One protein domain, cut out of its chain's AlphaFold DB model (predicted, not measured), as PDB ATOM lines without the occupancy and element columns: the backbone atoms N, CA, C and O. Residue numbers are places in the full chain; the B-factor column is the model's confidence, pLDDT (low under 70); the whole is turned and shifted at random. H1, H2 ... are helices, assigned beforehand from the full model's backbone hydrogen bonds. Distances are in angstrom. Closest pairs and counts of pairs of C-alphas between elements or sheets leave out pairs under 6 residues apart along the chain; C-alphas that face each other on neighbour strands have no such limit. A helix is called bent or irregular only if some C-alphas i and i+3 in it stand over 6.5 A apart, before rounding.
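AT A GLANCE: This is residues 145 to 278 of the 281 residues of an uncharacterized protein of Candidatus Methanoperedens nitroreducens (UniProt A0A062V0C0). Two small helical lobes make the shape: H1, H2 and H3 form one, and H4, H5 and H6 gathered on H7 form the other. The link from H3 to H4 bridges the lobes, and after H7 the backbone crosses back to H8, which comes near H2. The printed part has 134 residues with eight named helices, H1 to H8 in order, and no named strand; the class is all helix. It is only just loose, close to compact, with a radius of gyration of the C-alphas of 17.1 A, spanning 48 by 37 by 25 A.

HOW THE PARTS SIT: H1, residues 145 to 158, touches residues 189 to 194 alone of H3, residues 183 to 200, at a steep tilt of 57 degrees; their closest C-alphas, Ile 152 and Ile 190, are 6.1 A apart. H2, residues 164 to 176, only just touches H3, with 3 pairs of C-alphas within 8 A, using residues 167 to 171 and 183 to 187 alone; the closest are Ile 171 and Glu 183, 7.0 A. H7, residues 248 to 258, is the hub. It touches H4, residues 210 to 219, about perpendicular at 79 degrees, closest C-alphas Ile 215 and Ile 258, 6.8 A. It touches H5, residues 224 to 233, at 81 degrees, closest Gly 228 and Leu 251, 6.7 A, and H6, residues 237 to 240, closest Ile 240 and Ser 250, 4.9 A. H8, residues 262 to 271, is close to H2 but not clearly touching, Leu 176 to Thr 265 being the closest C-alphas at 6.8 A. It is only just irregular, C-alphas 264 and 267 being 6.53 A apart. Every O i to N i+4 pair is within hydrogen-bond range in H1, H2, H3, H4, H5 and H7, and 4 of 6 are in H8; H6 is too short for one.

IN THESE COORDINATES: H1 begins at C-alpha 145 (-15.374, -19.357, -15.398) and is 20.1 A long; H2 measures 18.9 A and H3 25.5 A. H8 ends at C-alpha 271 (10.925, -14.203, -17.275).

THE WHOLE: The C-alphas farthest apart, Phe 199 and Glu 244, are 51.6 A apart. The printed part has no cut and no long link. Residues 203 to 208 and 261 to 265 have pLDDT under 70.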
ATOM      1  N   ARG A 145     -14.802 -20.447 -16.200       85.38
ATOM      2  CA  ARG A 145     -15.374 -19.357 -15.398       85.38
ATOM      3  C   ARG A 145     -15.138 -19.564 -13.903       85.38
ATOM      4  O   ARG A 145     -14.809 -18.609 -13.203       85.38
ATOM      5  N   GLU A 146     -15.304 -20.785 -13.406       84.69
ATOM      6  CA  GLU A 146     -15.051 -21.110 -12.000       84.69
ATOM      7  C   GLU A 146     -13.578 -20.949 -11.645       84.69
ATOM      8  O   GLU A 146     -13.259 -20.303 -10.648       84.69
ATOM      9  N   ARG A 147     -12.674 -21.418 -12.505       84.31
ATOM     10  CA  ARG A 147     -11.234 -21.241 -12.313       84.31
ATOM     11  C   ARG A 147     -10.825 -19.769 -12.285       84.31
ATOM     12  O   ARG A 147     -10.067 -19.359 -11.411       84.31
ATOM     13  N   ILE A 148     -11.349 -18.952 -13.195       87.56
ATOM     14  CA  ILE A 148     -11.095 -17.504 -13.183       87.56
ATOM     15  C   ILE A 148     -11.647 -16.871 -11.907       87.56
ATOM     16  O   ILE A 148     -10.963 -16.063 -11.285       87.56
ATOM     17  N   SER A 149     -12.844 -17.268 -11.471       87.56
ATOM     18  CA  SER A 149     -13.420 -16.808 -10.203       87.56
ATOM     19  C   SER A 149     -12.518 -17.152  -9.011       87.56
ATOM     20  O   SER A 149     -12.288 -16.302  -8.151       87.56
ATOM     21  N   GLU A 150     -11.956 -18.362  -8.964       85.69
ATOM     22  CA  GLU A 150     -10.990 -18.772  -7.939       85.69
ATOM     23  C   GLU A 150      -9.704 -17.937  -7.983       85.69
ATOM     24  O   GLU A 150      -9.243 -17.469  -6.938       85.69
ATOM     25  N   GLU A 151      -9.152 -17.688  -9.172       87.12
ATOM     26  CA  GLU A 151      -7.954 -16.860  -9.328       87.12
ATOM     27  C   GLU A 151      -8.202 -15.395  -8.956       87.12
ATOM     28  O   GLU A 151      -7.402 -14.814  -8.222       87.12
ATOM     29  N   ILE A 152      -9.340 -14.811  -9.353       90.50
ATOM     30  CA  ILE A 152      -9.750 -13.461  -8.934       90.50
ATOM     31  C   ILE A 152      -9.872 -13.411  -7.414       90.50
ATOM     32  O   ILE A 152      -9.381 -12.479  -6.771       90.50
ATOM     33  N   LYS A 153     -10.499 -14.426  -6.808       88.31
ATOM     34  CA  LYS A 153     -10.646 -14.486  -5.356       88.31
ATOM     35  C   LYS A 153      -9.295 -14.562  -4.657       88.31
ATOM     36  O   LYS A 153      -9.119 -13.883  -3.647       88.31
ATOM     37  N   GLY A 154      -8.367 -15.368  -5.171       87.12
ATOM     38  CA  GLY A 154      -7.005 -15.477  -4.652       87.12
ATOM     39  C   GLY A 154      -6.220 -14.175  -4.804       87.12
ATOM     40  O   GLY A 154      -5.581 -13.728  -3.850       87.12
ATOM     41  N   PHE A 155      -6.320 -13.535  -5.969       90.50
ATOM     42  CA  PHE A 155      -5.730 -12.232  -6.257       90.50
ATOM     43  C   PHE A 155      -6.226 -11.164  -5.280       90.50
ATOM     44  O   PHE A 155      -5.416 -10.560  -4.585       90.50
ATOM     45  N   LEU A 156      -7.542 -11.012  -5.119       90.56
ATOM     46  CA  LEU A 156      -8.142 -10.019  -4.222       90.56
ATOM     47  C   LEU A 156      -7.946 -10.325  -2.731       90.56
ATOM     48  O   LEU A 156      -8.202  -9.473  -1.884       90.56
ATOM     49  N   THR A 157      -7.530 -11.541  -2.374       87.69
ATOM     50  CA  THR A 157      -7.100 -11.855  -1.005       87.69
ATOM     51  C   THR A 157      -5.681 -11.347  -0.746       87.69
ATOM     52  O   THR A 157      -5.404 -10.864   0.348       87.69
ATOM     53  N   ARG A 158      -4.793 -11.412  -1.751       87.12
ATOM     54  CA  ARG A 158      -3.425 -10.864  -1.678       87.12
ATOM     55  C   ARG A 158      -3.399  -9.343  -1.843       87.12
ATOM     56  O   ARG A 158      -2.644  -8.672  -1.149       87.12
ATOM     57  N   TYR A 159      -4.266  -8.819  -2.707       88.31
ATOM     58  CA  TYR A 159      -4.395  -7.405  -3.044       88.31
ATOM     59  C   TYR A 159      -5.852  -6.953  -2.835       88.31
ATOM     60  O   TYR A 159      -6.626  -6.901  -3.789       88.31
ATOM     61  N   PRO A 160      -6.281  -6.638  -1.595       86.00
ATOM     62  CA  PRO A 160      -7.670  -6.248  -1.314       86.00
ATOM     63  C   PRO A 160      -8.112  -4.945  -1.995       86.00
ATOM     64  O   PRO A 160      -9.305  -4.720  -2.211       86.00
ATOM     65  N   GLN A 161      -7.155  -4.074  -2.317       88.44
ATOM     66  CA  GLN A 161      -7.354  -2.845  -3.082       88.44
ATOM     67  C   GLN A 161      -6.276  -2.771  -4.169       88.44
ATOM     68  O   GLN A 161      -5.293  -2.060  -3.982       88.44
ATOM     69  N   PRO A 162      -6.421  -3.547  -5.257       90.06
ATOM     70  CA  PRO A 162      -5.398  -3.606  -6.288       90.06
ATOM     71  C   PRO A 162      -5.322  -2.271  -7.033       90.06
ATOM     72  O   PRO A 162      -6.351  -1.665  -7.360       90.06
ATOM     73  N   GLU A 163      -4.105  -1.819  -7.306       91.44
ATOM     74  CA  GLU A 163      -3.850  -0.712  -8.213       91.44
ATOM     75  C   GLU A 163      -4.022  -1.165  -9.669       91.44
ATOM     76  O   GLU A 163      -4.150  -2.350  -9.983       91.44
ATOM     77  N   LYS A 164      -4.031  -0.206 -10.599       91.12
ATOM     78  CA  LYS A 164      -4.191  -0.517 -12.025       91.12
ATOM     79  C   LYS A 164      -3.100  -1.470 -12.532       91.12
ATOM     80  O   LYS A 164      -3.408  -2.370 -13.303       91.12
ATOM     81  N   THR A 165      -1.863  -1.284 -12.076       90.25
ATOM     82  CA  THR A 165      -0.724  -2.143 -12.424       90.25
ATOM     83  C   THR A 165      -0.921  -3.573 -11.932       90.25
ATOM     84  O   THR A 165      -0.707  -4.495 -12.707       90.25
ATOM     85  N   ASP A 166      -1.439  -3.764 -10.715       88.44
ATOM     86  CA  ASP A 166      -1.720  -5.099 -10.169       88.44
ATOM     87  C   ASP A 166      -2.781  -5.833 -11.007       88.44
ATOM     88  O   ASP A 166      -2.696  -7.039 -11.239       88.44
ATOM     89  N   ILE A 167      -3.800  -5.099 -11.476       90.75
ATOM     90  CA  ILE A 167      -4.850  -5.640 -12.349       90.75
ATOM     91  C   ILE A 167      -4.270  -6.024 -13.714       90.75
ATOM     92  O   ILE A 167      -4.595  -7.090 -14.235       90.75
ATOM     93  N   ASP A 168      -3.426  -5.173 -14.296       91.06
ATOM     94  CA  ASP A 168      -2.803  -5.426 -15.597       91.06
ATOM     95  C   ASP A 168      -1.861  -6.648 -15.535       91.06
ATOM     96  O   ASP A 168      -1.912  -7.518 -16.410       91.06
ATOM     97  N   ASP A 169      -1.087  -6.782 -14.456       89.81
ATOM     98  CA  ASP A 169      -0.226  -7.940 -14.191       89.81
ATOM     99  C   ASP A 169      -1.039  -9.230 -13.993       89.81
ATOM    100  O   ASP A 169      -0.702 -10.281 -14.548       89.81
ATOM    101  N   PHE A 170      -2.171  -9.154 -13.286       90.06
ATOM    102  CA  PHE A 170      -3.094 -10.281 -13.150       90.06
ATOM    103  C   PHE A 170      -3.728 -10.706 -14.479       90.06
ATOM    104  O   PHE A 170      -3.824 -11.901 -14.760       90.06
ATOM    105  N   ILE A 171      -4.121  -9.760 -15.332       89.75
ATOM    106  CA  ILE A 171      -4.655 -10.073 -16.665       89.75
ATOM    107  C   ILE A 171      -3.601 -10.795 -17.513       89.75
ATOM    108  O   ILE A 171      -3.917 -11.787 -18.176       89.75
ATOM    109  N   ASN A 172      -2.344 -10.349 -17.464       87.44
ATOM    110  CA  ASN A 172      -1.240 -11.021 -18.152       87.44
ATOM    111  C   ASN A 172      -1.016 -12.444 -17.620       87.44
ATOM    112  O   ASN A 172      -0.849 -13.368 -18.414       87.44
ATOM    113  N   TYR A 173      -1.110 -12.648 -16.305       86.06
ATOM    114  CA  TYR A 173      -1.085 -13.985 -15.711       86.06
ATOM    115  C   TYR A 173      -2.220 -14.884 -16.240       86.06
ATOM    116  O   TYR A 173      -1.956 -15.990 -16.710       86.06
ATOM    117  N   ILE A 174      -3.473 -14.410 -16.249       86.25
ATOM    118  CA  ILE A 174      -4.615 -15.194 -16.760       86.25
ATOM    119  C   ILE A 174      -4.453 -15.544 -18.248       86.25
ATOM    120  O   ILE A 174      -4.840 -16.632 -18.679       86.25
ATOM    121  N   ARG A 175      -3.837 -14.665 -19.044       83.88
ATOM    122  CA  ARG A 175      -3.521 -14.946 -20.453       83.88
ATOM    123  C   ARG A 175      -2.558 -16.112 -20.624       83.88
ATOM    124  O   ARG A 175      -2.774 -16.935 -21.514       83.88
ATOM    125  N   LEU A 176      -1.537 -16.209 -19.774       82.25
ATOM    126  CA  LEU A 176      -0.585 -17.325 -19.802       82.25
ATOM    127  C   LEU A 176      -1.265 -18.665 -19.507       82.25
ATOM    128  O   LEU A 176      -0.870 -19.685 -20.064       82.25
ATOM    129  N   LEU A 177      -2.347 -18.656 -18.723       77.31
ATOM    130  CA  LEU A 177      -3.160 -19.845 -18.459       77.31
ATOM    131  C   LEU A 177      -3.981 -20.323 -19.671       77.31
ATOM    132  O   LEU A 177      -4.615 -21.374 -19.585       77.31
ATOM    133  N   LYS A 178      -3.987 -19.576 -20.788       76.56
ATOM    134  CA  LYS A 178      -4.688 -19.906 -22.047       76.56
ATOM    135  C   LYS A 178      -6.184 -20.204 -21.867       76.56
ATOM    136  O   LYS A 178      -6.761 -21.002 -22.597       76.56
ATOM    137  N   LEU A 179      -6.831 -19.512 -20.929       75.19
ATOM    138  CA  LEU A 179      -8.231 -19.730 -20.542       75.19
ATOM    139  C   LEU A 179      -9.285 -19.089 -21.469       75.19
ATOM    140  O   LEU A 179     -10.467 -19.144 -21.160       75.19
ATOM    141  N   GLY A 180      -8.893 -18.502 -22.606       71.06
ATOM    142  CA  GLY A 180      -9.829 -18.037 -23.643       71.06
ATOM    143  C   GLY A 180     -10.852 -16.991 -23.175       71.06
ATOM    144  O   GLY A 180     -12.048 -17.198 -23.350       71.06
ATOM    145  N   TYR A 181     -10.392 -15.879 -22.591       73.75
ATOM    146  CA  TYR A 181     -11.252 -14.839 -22.008       73.75
ATOM    147  C   TYR A 181     -11.054 -13.455 -22.634       73.75
ATOM    148  O   TYR A 181      -9.963 -13.133 -23.114       73.75
ATOM    149  N   SER A 182     -12.096 -12.620 -22.572       84.44
ATOM    150  CA  SER A 182     -11.998 -11.195 -22.901       84.44
ATOM    151  C   SER A 182     -11.345 -10.414 -21.755       84.44
ATOM    152  O   SER A 182     -11.683 -10.617 -20.588       84.44
ATOM    153  N   GLU A 183     -10.423  -9.497 -22.079       86.19
ATOM    154  CA  GLU A 183      -9.834  -8.583 -21.089       86.19
ATOM    155  C   GLU A 183     -10.906  -7.750 -20.378       86.19
ATOM    156  O   GLU A 183     -10.847  -7.580 -19.160       86.19
ATOM    157  N   ASP A 184     -11.883  -7.243 -21.131       87.94
ATOM    158  CA  ASP A 184     -12.924  -6.365 -20.599       87.94
ATOM    159  C   ASP A 184     -13.808  -7.124 -19.603       87.94
ATOM    160  O   ASP A 184     -14.041  -6.652 -18.488       87.94
ATOM    161  N   GLU A 185     -14.205  -8.352 -19.949       86.69
ATOM    162  CA  GLU A 185     -14.975  -9.217 -19.049       86.69
ATOM    163  C   GLU A 185     -14.189  -9.546 -17.777       86.69
ATOM    164  O   GLU A 185     -14.752  -9.550 -16.680       86.69
ATOM    165  N   LEU A 186     -12.882  -9.795 -17.897       89.69
ATOM    166  CA  LEU A 186     -12.023 -10.089 -16.753       89.69
ATOM    167  C   LEU A 186     -11.906  -8.877 -15.815       89.69
ATOM    168  O   LEU A 186     -12.047  -9.027 -14.599       89.69
ATOM    169  N   ARG A 187     -11.728  -7.665 -16.360       91.50
ATOM    170  CA  ARG A 187     -11.722  -6.414 -15.576       91.50
ATOM    171  C   ARG A 187     -13.045  -6.197 -14.851       91.50
ATOM    172  O   ARG A 187     -13.047  -5.880 -13.661       91.50
ATOM    173  N   GLU A 188     -14.165  -6.405 -15.538       91.31
ATOM    174  CA  GLU A 188     -15.494  -6.301 -14.938       91.31
ATOM    175  C   GLU A 188     -15.707  -7.313 -13.808       91.31
ATOM    176  O   GLU A 188     -16.301  -6.974 -12.781       91.31
ATOM    177  N   GLN A 189     -15.235  -8.553 -13.965       90.62
ATOM    178  CA  GLN A 189     -15.351  -9.580 -12.926       90.62
ATOM    179  C   GLN A 189     -14.506  -9.257 -11.690       90.62
ATOM    180  O   GLN A 189     -15.000  -9.408 -10.570       90.62
ATOM    181  N   ILE A 190     -13.278  -8.760 -11.876       92.50
ATOM    182  CA  ILE A 190     -12.414  -8.304 -10.777       92.50
ATOM    183  C   ILE A 190     -13.103  -7.179 -10.002       92.50
ATOM    184  O   ILE A 190     -13.210  -7.252  -8.777       92.50
ATOM    185  N   GLU A 191     -13.613  -6.160 -10.699       92.38
ATOM    186  CA  GLU A 191     -14.262  -5.018 -10.054       92.38
ATOM    187  C   GLU A 191     -15.546  -5.431  -9.326       92.38
ATOM    188  O   GLU A 191     -15.793  -5.004  -8.197       92.38
ATOM    189  N   ARG A 192     -16.339  -6.323  -9.925       91.81
ATOM    190  CA  ARG A 192     -17.560  -6.861  -9.316       91.81
ATOM    191  C   ARG A 192     -17.275  -7.606  -8.015       91.81
ATOM    192  O   ARG A 192     -17.943  -7.348  -7.016       91.81
ATOM    193  N   GLU A 193     -16.286  -8.498  -8.008       91.31
ATOM    194  CA  GLU A 193     -15.884  -9.235  -6.805       91.31
ATOM    195  C   GLU A 193     -15.271  -8.293  -5.755       91.31
ATOM    196  O   GLU A 193     -15.585  -8.399  -4.569       91.31
ATOM    197  N   ARG A 194     -14.457  -7.313  -6.169       91.75
ATOM    198  CA  ARG A 194     -13.883  -6.298  -5.272       91.75
ATOM    199  C   ARG A 194     -14.972  -5.486  -4.569       91.75
ATOM    200  O   ARG A 194     -14.928  -5.321  -3.349       91.75
ATOM    201  N   LEU A 195     -15.956  -4.994  -5.325       91.44
ATOM    202  CA  LEU A 195     -17.100  -4.266  -4.777       91.44
ATOM    203  C   LEU A 195     -17.930  -5.162  -3.859       91.44
ATOM    204  O   LEU A 195     -18.266  -4.737  -2.756       91.44
ATOM    205  N   TYR A 196     -18.201  -6.407  -4.260       89.94
ATOM    206  CA  TYR A 196     -18.910  -7.362  -3.412       89.94
ATOM    207  C   TYR A 196     -18.209  -7.526  -2.058       89.94
ATOM    208  O   TYR A 196     -18.831  -7.316  -1.019       89.94
ATOM    209  N   ARG A 197     -16.897  -7.796  -2.053       88.44
ATOM    210  CA  ARG A 197     -16.098  -7.937  -0.823       88.44
ATOM    211  C   ARG A 197     -16.124  -6.686   0.046       88.44
ATOM    212  O   ARG A 197     -16.199  -6.796   1.267       88.44
ATOM    213  N   LYS A 198     -16.094  -5.502  -0.570       88.44
ATOM    214  CA  LYS A 198     -16.159  -4.218   0.137       88.44
ATOM    215  C   LYS A 198     -17.466  -4.039   0.915       88.44
ATOM    216  O   LYS A 198     -17.437  -3.443   1.989       88.44
ATOM    217  N   PHE A 199     -18.591  -4.521   0.384       89.75
ATOM    218  CA  PHE A 199     -19.914  -4.329   0.994       89.75
ATOM    219  C   PHE A 199     -20.420  -5.534   1.801       89.75
ATOM    220  O   PHE A 199     -21.201  -5.344   2.729       89.75
ATOM    221  N   HIS A 200     -19.981  -6.750   1.474       85.25
ATOM    222  CA  HIS A 200     -20.519  -7.998   2.029       85.25
ATOM    223  C   HIS A 200     -19.468  -8.885   2.713       85.25
ATOM    224  O   HIS A 200     -19.831  -9.897   3.308       85.25
ATOM    225  N   GLY A 201     -18.183  -8.518   2.662       77.81
ATOM    226  CA  GLY A 201     -17.084  -9.360   3.136       77.81
ATOM    227  C   GLY A 201     -16.725 -10.497   2.163       77.81
ATOM    228  O   GLY A 201     -17.310 -10.605   1.080       77.81
ATOM    229  N   PRO A 202     -15.724 -11.332   2.501       74.50
ATOM    230  CA  PRO A 202     -15.363 -12.500   1.704       74.50
ATOM    231  C   PRO A 202     -16.557 -13.446   1.576       74.50
ATOM    232  O   PRO A 202     -17.233 -13.743   2.558       74.50
ATOM    233  N   ARG A 203     -16.824 -13.925   0.361       68.94
ATOM    234  CA  ARG A 203     -17.880 -14.910   0.133       68.94
ATOM    235  C   ARG A 203     -17.370 -16.296   0.521       68.94
ATOM    236  O   ARG A 203     -16.553 -16.858  -0.208       68.94
ATOM    237  N   ASP A 204     -17.888 -16.857   1.609       56.38
ATOM    238  CA  ASP A 204     -17.782 -18.295   1.854       56.38
ATOM    239  C   ASP A 204     -18.601 -19.023   0.778       56.38
ATOM    240  O   ASP A 204     -19.732 -18.647   0.458       56.38
ATOM    241  N   SER A 205     -17.989 -20.002   0.119       53.56
ATOM    242  CA  SER A 205     -18.567 -20.698  -1.031       53.56
ATOM    243  C   SER A 205     -19.863 -21.422  -0.652       53.56
ATOM    244  O   SER A 205     -19.828 -22.338   0.168       53.56
ATOM    245  N   VAL A 206     -20.986 -21.071  -1.286       55.41
ATOM    246  CA  VAL A 206     -22.242 -21.828  -1.185       55.41
ATOM    247  C   VAL A 206     -22.849 -21.992  -2.575       55.41
ATOM    248  O   VAL A 206     -23.361 -21.034  -3.144       55.41
ATOM    249  N   GLU A 207     -22.668 -23.195  -3.113       49.78
ATOM    250  CA  GLU A 207     -23.652 -24.113  -3.713       49.78
ATOM    251  C   GLU A 207     -22.847 -25.156  -4.494       49.78
ATOM    252  O   GLU A 207     -22.262 -24.874  -5.536       49.78
ATOM    253  N   THR A 208     -22.740 -26.368  -3.949       59.91
ATOM    254  CA  THR A 208     -22.042 -27.467  -4.621       59.91
ATOM    255  C   THR A 208     -22.963 -28.065  -5.676       59.91
ATOM    256  O   THR A 208     -23.628 -29.068  -5.408       59.91
ATOM    257  N   SER A 209     -23.013 -27.446  -6.858       79.56
ATOM    258  CA  SER A 209     -23.570 -28.091  -8.052       79.56
ATOM    259  C   SER A 209     -22.863 -29.428  -8.313       79.56
ATOM    260  O   SER A 209     -21.730 -29.648  -7.871       79.56
ATOM    261  N   GLU A 210     -23.513 -30.341  -9.036       83.12
ATOM    262  CA  GLU A 210     -22.911 -31.628  -9.421       83.12
ATOM    263  C   GLU A 210     -21.600 -31.419 -10.194       83.12
ATOM    264  O   GLU A 210     -20.614 -32.122  -9.964       83.12
ATOM    265  N   LEU A 211     -21.547 -30.368 -11.019       84.94
ATOM    266  CA  LEU A 211     -20.335 -29.943 -11.712       84.94
ATOM    267  C   LEU A 211     -19.222 -29.511 -10.745       84.94
ATOM    268  O   LEU A 211     -18.082 -29.942 -10.902       84.94
ATOM    269  N   ASN A 212     -19.539 -28.738  -9.704       82.75
ATOM    270  CA  ASN A 212     -18.568 -28.358  -8.673       82.75
ATOM    271  C   ASN A 212     -18.025 -29.575  -7.909       82.75
ATOM    272  O   ASN A 212     -16.836 -29.651  -7.596       82.75
ATOM    273  N   GLN A 213     -18.881 -30.557  -7.617       84.94
ATOM    274  CA  GLN A 213     -18.451 -31.810  -6.992       84.94
ATOM    275  C   GLN A 213     -17.522 -32.605  -7.916       84.94
ATOM    276  O   GLN A 213     -16.491 -33.102  -7.463       84.94
ATOM    277  N   PHE A 214     -17.849 -32.671  -9.208       87.25
ATOM    278  CA  PHE A 214     -17.005 -33.298 -10.221       87.25
ATOM    279  C   PHE A 214     -15.637 -32.611 -10.333       87.25
ATOM    280  O   PHE A 214     -14.609 -33.283 -10.269       87.25
ATOM    281  N   ILE A 215     -15.600 -31.281 -10.415       86.75
ATOM    282  CA  ILE A 215     -14.355 -30.503 -10.485       86.75
ATOM    283  C   ILE A 215     -13.479 -30.767  -9.258       86.75
ATOM    284  O   ILE A 215     -12.287 -31.032  -9.396       86.75
ATOM    285  N   ASN A 216     -14.064 -30.763  -8.059       84.81
ATOM    286  CA  ASN A 216     -13.331 -31.063  -6.829       84.81
ATOM    287  C   ASN A 216     -12.808 -32.505  -6.787       84.81
ATOM    288  O   ASN A 216     -11.705 -32.745  -6.295       84.81
ATOM    289  N   LEU A 217     -13.562 -33.463  -7.326       85.25
ATOM    290  CA  LEU A 217     -13.115 -34.848  -7.455       85.25
ATOM    291  C   LEU A 217     -11.909 -34.956  -8.394       85.25
ATOM    292  O   LEU A 217     -10.951 -35.650  -8.064       85.25
ATOM    293  N   VAL A 218     -11.918 -34.246  -9.527       86.44
ATOM    294  CA  VAL A 218     -10.764 -34.206 -10.438       86.44
ATOM    295  C   VAL A 218      -9.560 -33.552  -9.755       86.44
ATOM    296  O   VAL A 218      -8.476 -34.125  -9.773       86.44
ATOM    297  N   LYS A 219      -9.755 -32.414  -9.074       84.44
ATOM    298  CA  LYS A 219      -8.691 -31.683  -8.357       84.44
ATOM    299  C   LYS A 219      -7.994 -32.499  -7.269       84.44
ATOM    300  O   LYS A 219      -6.826 -32.267  -6.984       84.44
ATOM    301  N   THR A 220      -8.724 -33.403  -6.623       83.00
ATOM    302  CA  THR A 220      -8.227 -34.218  -5.503       83.00
ATOM    303  C   THR A 220      -7.690 -35.577  -5.945       83.00
ATOM    304  O   THR A 220      -7.219 -36.347  -5.109       83.00
ATOM    305  N   SER A 221      -7.770 -35.901  -7.239       82.38
ATOM    306  CA  SER A 221      -7.320 -37.184  -7.763       82.38
ATOM    307  C   SER A 221      -5.905 -37.097  -8.322       82.38
ATOM    308  O   SER A 221      -5.662 -36.455  -9.338       82.38
ATOM    309  N   ASP A 222      -4.983 -37.842  -7.715       74.31
ATOM    310  CA  ASP A 222      -3.590 -37.920  -8.176       74.31
ATOM    311  C   ASP A 222      -3.404 -38.858  -9.388       74.31
ATOM    312  O   ASP A 222      -2.304 -38.992  -9.922       74.31
ATOM    313  N   ASN A 223      -4.463 -39.554  -9.826       83.19
ATOM    314  CA  ASN A 223      -4.390 -40.563 -10.882       83.19
ATOM    315  C   ASN A 223      -5.427 -40.317 -11.988       83.19
ATOM    316  O   ASN A 223      -6.609 -40.633 -11.840       83.19
ATOM    317  N   ARG A 224      -4.944 -39.849 -13.146       83.81
ATOM    318  CA  ARG A 224      -5.757 -39.579 -14.345       83.81
ATOM    319  C   ARG A 224      -6.549 -40.805 -14.813       83.81
ATOM    320  O   ARG A 224      -7.724 -40.680 -15.138       83.81
ATOM    321  N   GLU A 225      -5.966 -42.002 -14.781       84.12
ATOM    322  CA  GLU A 225      -6.659 -43.231 -15.195       84.12
ATOM    323  C   GLU A 225      -7.851 -43.547 -14.272       84.12
ATOM    324  O   GLU A 225      -8.910 -43.998 -14.721       84.12
ATOM    325  N   ALA A 226      -7.710 -43.271 -12.971       85.81
ATOM    326  CA  ALA A 226      -8.799 -43.426 -12.011       85.81
ATOM    327  C   ALA A 226      -9.928 -42.418 -12.275       85.81
ATOM    328  O   ALA A 226     -11.098 -42.807 -12.238       85.81
ATOM    329  N   VAL A 227      -9.591 -41.166 -12.615       86.75
ATOM    330  CA  VAL A 227     -10.565 -40.148 -13.047       86.75
ATOM    331  C   VAL A 227     -11.335 -40.635 -14.275       86.75
ATOM    332  O   VAL A 227     -12.564 -40.667 -14.245       86.75
ATOM    333  N   GLY A 228     -10.641 -41.114 -15.312       87.19
ATOM    334  CA  GLY A 228     -11.280 -41.634 -16.526       87.19
ATOM    335  C   GLY A 228     -12.262 -42.781 -16.248       87.19
ATOM    336  O   GLY A 228     -13.385 -42.783 -16.758       87.19
ATOM    337  N   LYS A 229     -11.895 -43.729 -15.375       87.88
ATOM    338  CA  LYS A 229     -12.786 -44.833 -14.959       87.88
ATOM    339  C   LYS A 229     -14.000 -44.345 -14.166       87.88
ATOM    340  O   LYS A 229     -15.103 -44.857 -14.362       87.88
ATOM    341  N   LEU A 230     -13.816 -43.369 -13.276       87.50
ATOM    342  CA  LEU A 230     -14.914 -42.776 -12.510       87.50
ATOM    343  C   LEU A 230     -15.899 -42.043 -13.422       87.50
ATOM    344  O   LEU A 230     -17.103 -42.253 -13.286       87.50
ATOM    345  N   MET A 231     -15.395 -41.280 -14.394       89.50
ATOM    346  CA  MET A 231     -16.220 -40.610 -15.401       89.50
ATOM    347  C   MET A 231     -17.073 -41.610 -16.173       89.50
ATOM    348  O   MET A 231     -18.283 -41.438 -16.266       89.50
ATOM    349  N   GLN A 232     -16.484 -42.705 -16.656       89.94
ATOM    350  CA  GLN A 232     -17.246 -43.751 -17.343       89.94
ATOM    351  C   GLN A 232     -18.328 -44.365 -16.445       89.94
ATOM    352  O   GLN A 232     -19.462 -44.546 -16.881       89.94
ATOM    353  N   LYS A 233     -18.007 -44.645 -15.176       89.31
ATOM    354  CA  LYS A 233     -18.962 -45.212 -14.212       89.31
ATOM    355  C   LYS A 233     -20.132 -44.269 -13.910       89.31
ATOM    356  O   LYS A 233     -21.235 -44.744 -13.659       89.31
ATOM    357  N   GLN A 234     -19.889 -42.961 -13.921       88.69
ATOM    358  CA  GLN A 234     -20.910 -41.930 -13.722       88.69
ATOM    359  C   GLN A 234     -21.669 -41.577 -15.012       88.69
ATOM    360  O   GLN A 234     -22.568 -40.745 -14.978       88.69
ATOM    361  N   GLY A 235     -21.337 -42.205 -16.146       90.25
ATOM    362  CA  GLY A 235     -21.944 -41.872 -17.434       90.25
ATOM    363  C   GLY A 235     -21.493 -40.511 -17.964       90.25
ATOM    364  O   GLY A 235     -22.254 -39.828 -18.624       90.25
ATOM    365  N   LEU A 236     -20.271 -40.082 -17.666       92.19
ATOM    366  CA  LEU A 236     -19.670 -38.845 -18.177       92.19
ATOM    367  C   LEU A 236     -18.651 -39.144 -19.279       92.19
ATOM    368  O   LEU A 236     -17.692 -38.401 -19.485       92.19
ATOM    369  N   SER A 237     -18.820 -40.274 -19.975       90.44
ATOM    370  CA  SER A 237     -17.845 -40.730 -20.963       90.44
ATOM    371  C   SER A 237     -17.759 -39.781 -22.154       90.44
ATOM    372  O   SER A 237     -16.680 -39.617 -22.722       90.44
ATOM    373  N   TYR A 238     -18.860 -39.103 -22.491       90.56
ATOM    374  CA  TYR A 238     -18.891 -38.093 -23.540       90.56
ATOM    375  C   TYR A 238     -17.826 -37.002 -23.365       90.56
ATOM    376  O   TYR A 238     -17.280 -36.559 -24.368       90.56
ATOM    377  N   LEU A 239     -17.464 -36.606 -22.139       89.19
ATOM    378  CA  LEU A 239     -16.454 -35.566 -21.892       89.19
ATOM    379  C   LEU A 239     -15.039 -35.963 -22.331       89.19
ATOM    380  O   LEU A 239     -14.218 -35.090 -22.594       89.19
ATOM    381  N   ILE A 240     -14.765 -37.265 -22.414       88.62
ATOM    382  CA  ILE A 240     -13.443 -37.822 -22.731       88.62
ATOM    383  C   ILE A 240     -13.455 -38.663 -24.008       88.62
ATOM    384  O   ILE A 240     -12.496 -39.382 -24.277       88.62
ATOM    385  N   LYS A 241     -14.534 -38.591 -24.794       86.81
ATOM    386  CA  LYS A 241     -14.654 -39.270 -26.085       86.81
ATOM    387  C   LYS A 241     -14.245 -38.364 -27.249       86.81
ATOM    388  O   LYS A 241     -14.706 -37.221 -27.328       86.81
ATOM    389  N   ASP A 242     -13.441 -38.904 -28.157       82.19
ATOM    390  CA  ASP A 242     -13.179 -38.383 -29.501       82.19
ATOM    391  C   ASP A 242     -13.824 -39.284 -30.580       82.19
ATOM    392  O   ASP A 242     -14.720 -40.077 -30.278       82.19
ATOM    393  N   GLU A 243     -13.426 -39.121 -31.847       76.44
ATOM    394  CA  GLU A 243     -13.965 -39.890 -32.979       76.44
ATOM    395  C   GLU A 243     -13.666 -41.398 -32.896       76.44
ATOM    396  O   GLU A 243     -14.420 -42.196 -33.454       76.44
ATOM    397  N   GLU A 244     -12.607 -41.800 -32.185       81.62
ATOM    398  CA  GLU A 244     -12.182 -43.199 -32.044       81.62
ATOM    399  C   GLU A 244     -12.703 -43.848 -30.750       81.62
ATOM    400  O   GLU A 244     -12.695 -45.074 -30.614       81.62
ATOM    401  N   GLY A 245     -13.210 -43.049 -29.808       83.94
ATOM    402  CA  GLY A 245     -13.790 -43.519 -28.556       83.94
ATOM    403  C   GLY A 245     -13.227 -42.772 -27.357       83.94
ATOM    404  O   GLY A 245     -12.950 -41.583 -27.431       83.94
ATOM    405  N   VAL A 246     -13.119 -43.440 -26.204       83.06
ATOM    406  CA  VAL A 246     -12.514 -42.815 -25.017       83.06
ATOM    407  C   VAL A 246     -11.027 -42.582 -25.273       83.06
ATOM    408  O   VAL A 246     -10.312 -43.513 -25.630       83.06
ATOM    409  N   SER A 247     -10.584 -41.349 -25.044       87.44
ATOM    410  CA  SER A 247      -9.274 -40.854 -25.443       87.44
ATOM    411  C   SER A 247      -8.509 -40.288 -24.257       87.44
ATOM    412  O   SER A 247      -8.962 -39.353 -23.587       87.44
ATOM    413  N   ASP A 248      -7.307 -40.819 -24.029       84.94
ATOM    414  CA  ASP A 248      -6.391 -40.333 -22.990       84.94
ATOM    415  C   ASP A 248      -5.983 -38.873 -23.227       84.94
ATOM    416  O   ASP A 248      -5.707 -38.130 -22.280       84.94
ATOM    417  N   LYS A 249      -5.994 -38.435 -24.493       86.81
ATOM    418  CA  LYS A 249      -5.742 -37.045 -24.869       86.81
ATOM    419  C   LYS A 249      -6.872 -36.134 -24.392       86.81
ATOM    420  O   LYS A 249      -6.600 -35.166 -23.691       86.81
ATOM    421  N   SER A 250      -8.126 -36.468 -24.702       86.56
ATOM    422  CA  SER A 250      -9.300 -35.697 -24.263       86.56
ATOM    423  C   SER A 250      -9.421 -35.649 -22.739       86.56
ATOM    424  O   SER A 250      -9.768 -34.614 -22.169       86.56
ATOM    425  N   LEU A 251      -9.089 -36.756 -22.068       86.88
ATOM    426  CA  LEU A 251      -8.993 -36.808 -20.612       86.88
ATOM    427  C   LEU A 251      -7.899 -35.874 -20.083       86.88
ATOM    428  O   LEU A 251      -8.149 -35.126 -19.142       86.88
ATOM    429  N   SER A 252      -6.714 -35.884 -20.695       86.81
ATOM    430  CA  SER A 252      -5.610 -35.004 -20.295       86.81
ATOM    431  C   SER A 252      -5.962 -33.532 -20.489       86.81
ATOM    432  O   SER A 252      -5.798 -32.760 -19.556       86.81
ATOM    433  N   GLU A 253      -6.545 -33.153 -21.628       86.81
ATOM    434  CA  GLU A 253      -6.981 -31.774 -21.884       86.81
ATOM    435  C   GLU A 253      -7.999 -31.279 -20.846       86.81
ATOM    436  O   GLU A 253      -7.926 -30.134 -20.398       86.81
ATOM    437  N   LEU A 254      -8.947 -32.131 -20.441       86.38
ATOM    438  CA  LEU A 254      -9.925 -31.787 -19.409       86.38
ATOM    439  C   LEU A 254      -9.270 -31.650 -18.028       86.38
ATOM    440  O   LEU A 254      -9.587 -30.716 -17.292       86.38
ATOM    441  N   VAL A 255      -8.368 -32.569 -17.677       87.25
ATOM    442  CA  VAL A 255      -7.629 -32.516 -16.410       87.25
ATOM    443  C   VAL A 255      -6.745 -31.274 -16.363       87.25
ATOM    444  O   VAL A 255      -6.809 -30.549 -15.382       87.25
ATOM    445  N   ASP A 256      -5.997 -30.964 -17.420       85.12
ATOM    446  CA  ASP A 256      -5.118 -29.788 -17.483       85.12
ATOM    447  C   ASP A 256      -5.924 -28.470 -17.450       85.12
ATOM    448  O   ASP A 256      -5.461 -27.445 -16.940       85.12
ATOM    449  N   LEU A 257      -7.171 -28.489 -17.940       84.88
ATOM    450  CA  LEU A 257      -8.095 -27.359 -17.817       84.88
ATOM    451  C   LEU A 257      -8.509 -27.110 -16.355       84.88
ATOM    452  O   LEU A 257      -8.594 -25.951 -15.935       84.88
ATOM    453  N   ILE A 258      -8.757 -28.180 -15.594       84.62
ATOM    454  CA  ILE A 258      -9.205 -28.134 -14.192       84.62
ATOM    455  C   ILE A 258      -8.029 -27.905 -13.225       84.62
ATOM    456  O   ILE A 258      -8.129 -27.095 -12.301       84.62
ATOM    457  N   THR A 259      -6.919 -28.606 -13.449       80.56
ATOM    458  CA  THR A 259      -5.671 -28.597 -12.675       80.56
ATOM    459  C   THR A 259      -4.480 -28.450 -13.626       80.56
ATOM    460  O   THR A 259      -3.941 -29.449 -14.102       80.56
ATOM    461  N   PRO A 260      -4.058 -27.217 -13.916       72.12
ATOM    462  CA  PRO A 260      -2.899 -26.951 -14.761       72.12
ATOM    463  C   PRO A 260      -1.628 -27.292 -14.011       72.12
ATOM    464  O   PRO A 260      -1.568 -27.139 -12.788       72.12
ATOM    465  N   ASP A 261      -0.581 -27.629 -14.752       69.69
ATOM    466  CA  ASP A 261       0.749 -27.647 -14.173       69.69
ATOM    467  C   ASP A 261       1.195 -26.206 -13.868       69.69
ATOM    468  O   ASP A 261       1.449 -25.398 -14.762       69.69
ATOM    469  N   GLU A 262       1.254 -25.852 -12.582       64.62
ATOM    470  CA  GLU A 262       1.724 -24.533 -12.150       64.62
ATOM    471  C   GLU A 262       3.197 -24.307 -12.539       64.62
ATOM    472  O   GLU A 262       3.598 -23.153 -12.727       64.62
ATOM    473  N   ASN A 263       3.991 -25.374 -12.718       65.88
ATOM    474  CA  ASN A 263       5.396 -25.264 -13.116       65.88
ATOM    475  C   ASN A 263       5.542 -24.710 -14.538       65.88
ATOM    476  O   ASN A 263       6.414 -23.874 -14.760       65.88
ATOM    477  N   ASP A 264       4.636 -25.066 -15.454       65.69
ATOM    478  CA  ASP A 264       4.644 -24.565 -16.837       65.69
ATOM    479  C   ASP A 264       4.450 -23.044 -16.900       65.69
ATOM    480  O   ASP A 264       4.968 -22.365 -17.786       65.69
ATOM    481  N   THR A 265       3.711 -22.484 -15.940       69.50
ATOM    482  CA  THR A 265       3.496 -21.033 -15.856       69.50
ATOM    483  C   THR A 265       4.553 -20.303 -15.047       69.50
ATOM    484  O   THR A 265       4.718 -19.096 -15.209       69.50
ATOM    485  N   LYS A 266       5.284 -21.011 -14.187       74.94
ATOM    486  CA  LYS A 266       6.240 -20.412 -13.261       74.94
ATOM    487  C   LYS A 266       7.430 -19.796 -13.992       74.94
ATOM    488  O   LYS A 266       7.721 -18.628 -13.758       74.94
ATOM    489  N   ASP A 267       8.048 -20.536 -14.907       75.31
ATOM    490  CA  ASP A 267       9.222 -20.060 -15.649       75.31
ATOM    491  C   ASP A 267       8.870 -18.841 -16.520       75.31
ATOM    492  O   ASP A 267       9.588 -17.840 -16.523       75.31
ATOM    493  N   MET A 268       7.694 -18.851 -17.163       76.81
ATOM    494  CA  MET A 268       7.203 -17.705 -17.943       76.81
ATOM    495  C   MET A 268       6.930 -16.474 -17.064       76.81
ATOM    496  O   MET A 268       7.216 -15.345 -17.461       76.81
ATOM    497  N   LEU A 269       6.393 -16.664 -15.853       79.06
ATOM    498  CA  LEU A 269       6.173 -15.570 -14.902       79.06
ATOM    499  C   LEU A 269       7.485 -15.007 -14.352       79.06
ATOM    500  O   LEU A 269       7.573 -13.803 -14.108       79.06
ATOM    501  N   GLU A 270       8.500 -15.853 -14.163       81.38
ATOM    502  CA  GLU A 270       9.839 -15.425 -13.768       81.38
ATOM    503  C   GLU A 270      10.497 -14.569 -14.860       81.38
ATOM    504  O   GLU A 270      10.990 -13.483 -14.547       81.38
ATOM    505  N   GLU A 271      10.421 -14.979 -16.131       80.12
ATOM    506  CA  GLU A 271      10.925 -14.203 -17.275       80.12
ATOM    507  C   GLU A 271      10.217 -12.847 -17.444       80.12
ATOM    508  O   GLU A 271      10.839 -11.859 -17.839       80.12
ATOM    509  N   MET A 272       8.925 -12.774 -17.107       77.81
ATOM    510  CA  MET A 272       8.120 -11.549 -17.201       77.81
ATOM    511  C   MET A 272       8.211 -10.643 -15.961       77.81
ATOM    512  O   MET A 272       7.591  -9.581 -15.939       77.81
ATOM    513  N   GLY A 273       8.952 -11.036 -14.916       77.50
ATOM    514  CA  GLY A 273       9.028 -10.281 -13.657       77.50
ATOM    515  C   GLY A 273       7.748 -10.335 -12.804       77.50
ATOM    516  O   GLY A 273       7.610  -9.592 -11.832       77.50
ATOM    517  N   LEU A 274       6.827 -11.250 -13.113       80.00
ATOM    518  CA  LEU A 274       5.522 -11.421 -12.463       80.00
ATOM    519  C   LEU A 274       5.553 -12.439 -11.312       80.00
ATOM    520  O   LEU A 274       4.536 -13.014 -10.929       80.00
ATOM    521  N   GLN A 275       6.721 -12.654 -10.705       80.12
ATOM    522  CA  GLN A 275       6.920 -13.619  -9.613       80.12
ATOM    523  C   GLN A 275       6.009 -13.361  -8.401       80.12
ATOM    524  O   GLN A 275       5.661 -14.277  -7.658       80.12
ATOM    525  N   HIS A 276       5.601 -12.104  -8.207       78.44
ATOM    526  CA  HIS A 276       4.688 -11.676  -7.148       78.44
ATOM    527  C   HIS A 276       3.246 -12.197  -7.334       78.44
ATOM    528  O   HIS A 276       2.441 -12.121  -6.400       78.44
ATOM    529  N   MET A 277       2.922 -12.746  -8.510       78.25
ATOM    530  CA  MET A 277       1.629 -13.359  -8.818       78.25
ATOM    531  C   MET A 277       1.552 -14.840  -8.431       78.25
ATOM    532  O   MET A 277       0.447 -15.362  -8.268       78.25
ATOM    533  N   ILE A 278       2.696 -15.497  -8.213       71.69
ATOM    534  CA  ILE A 278       2.775 -16.909  -7.818       71.69
ATOM    535  C   ILE A 278       2.230 -17.076  -6.392       71.69
ATOM    536  O   ILE A 278       2.634 -16.367  -5.463       71.69
TER     537      ILE A 278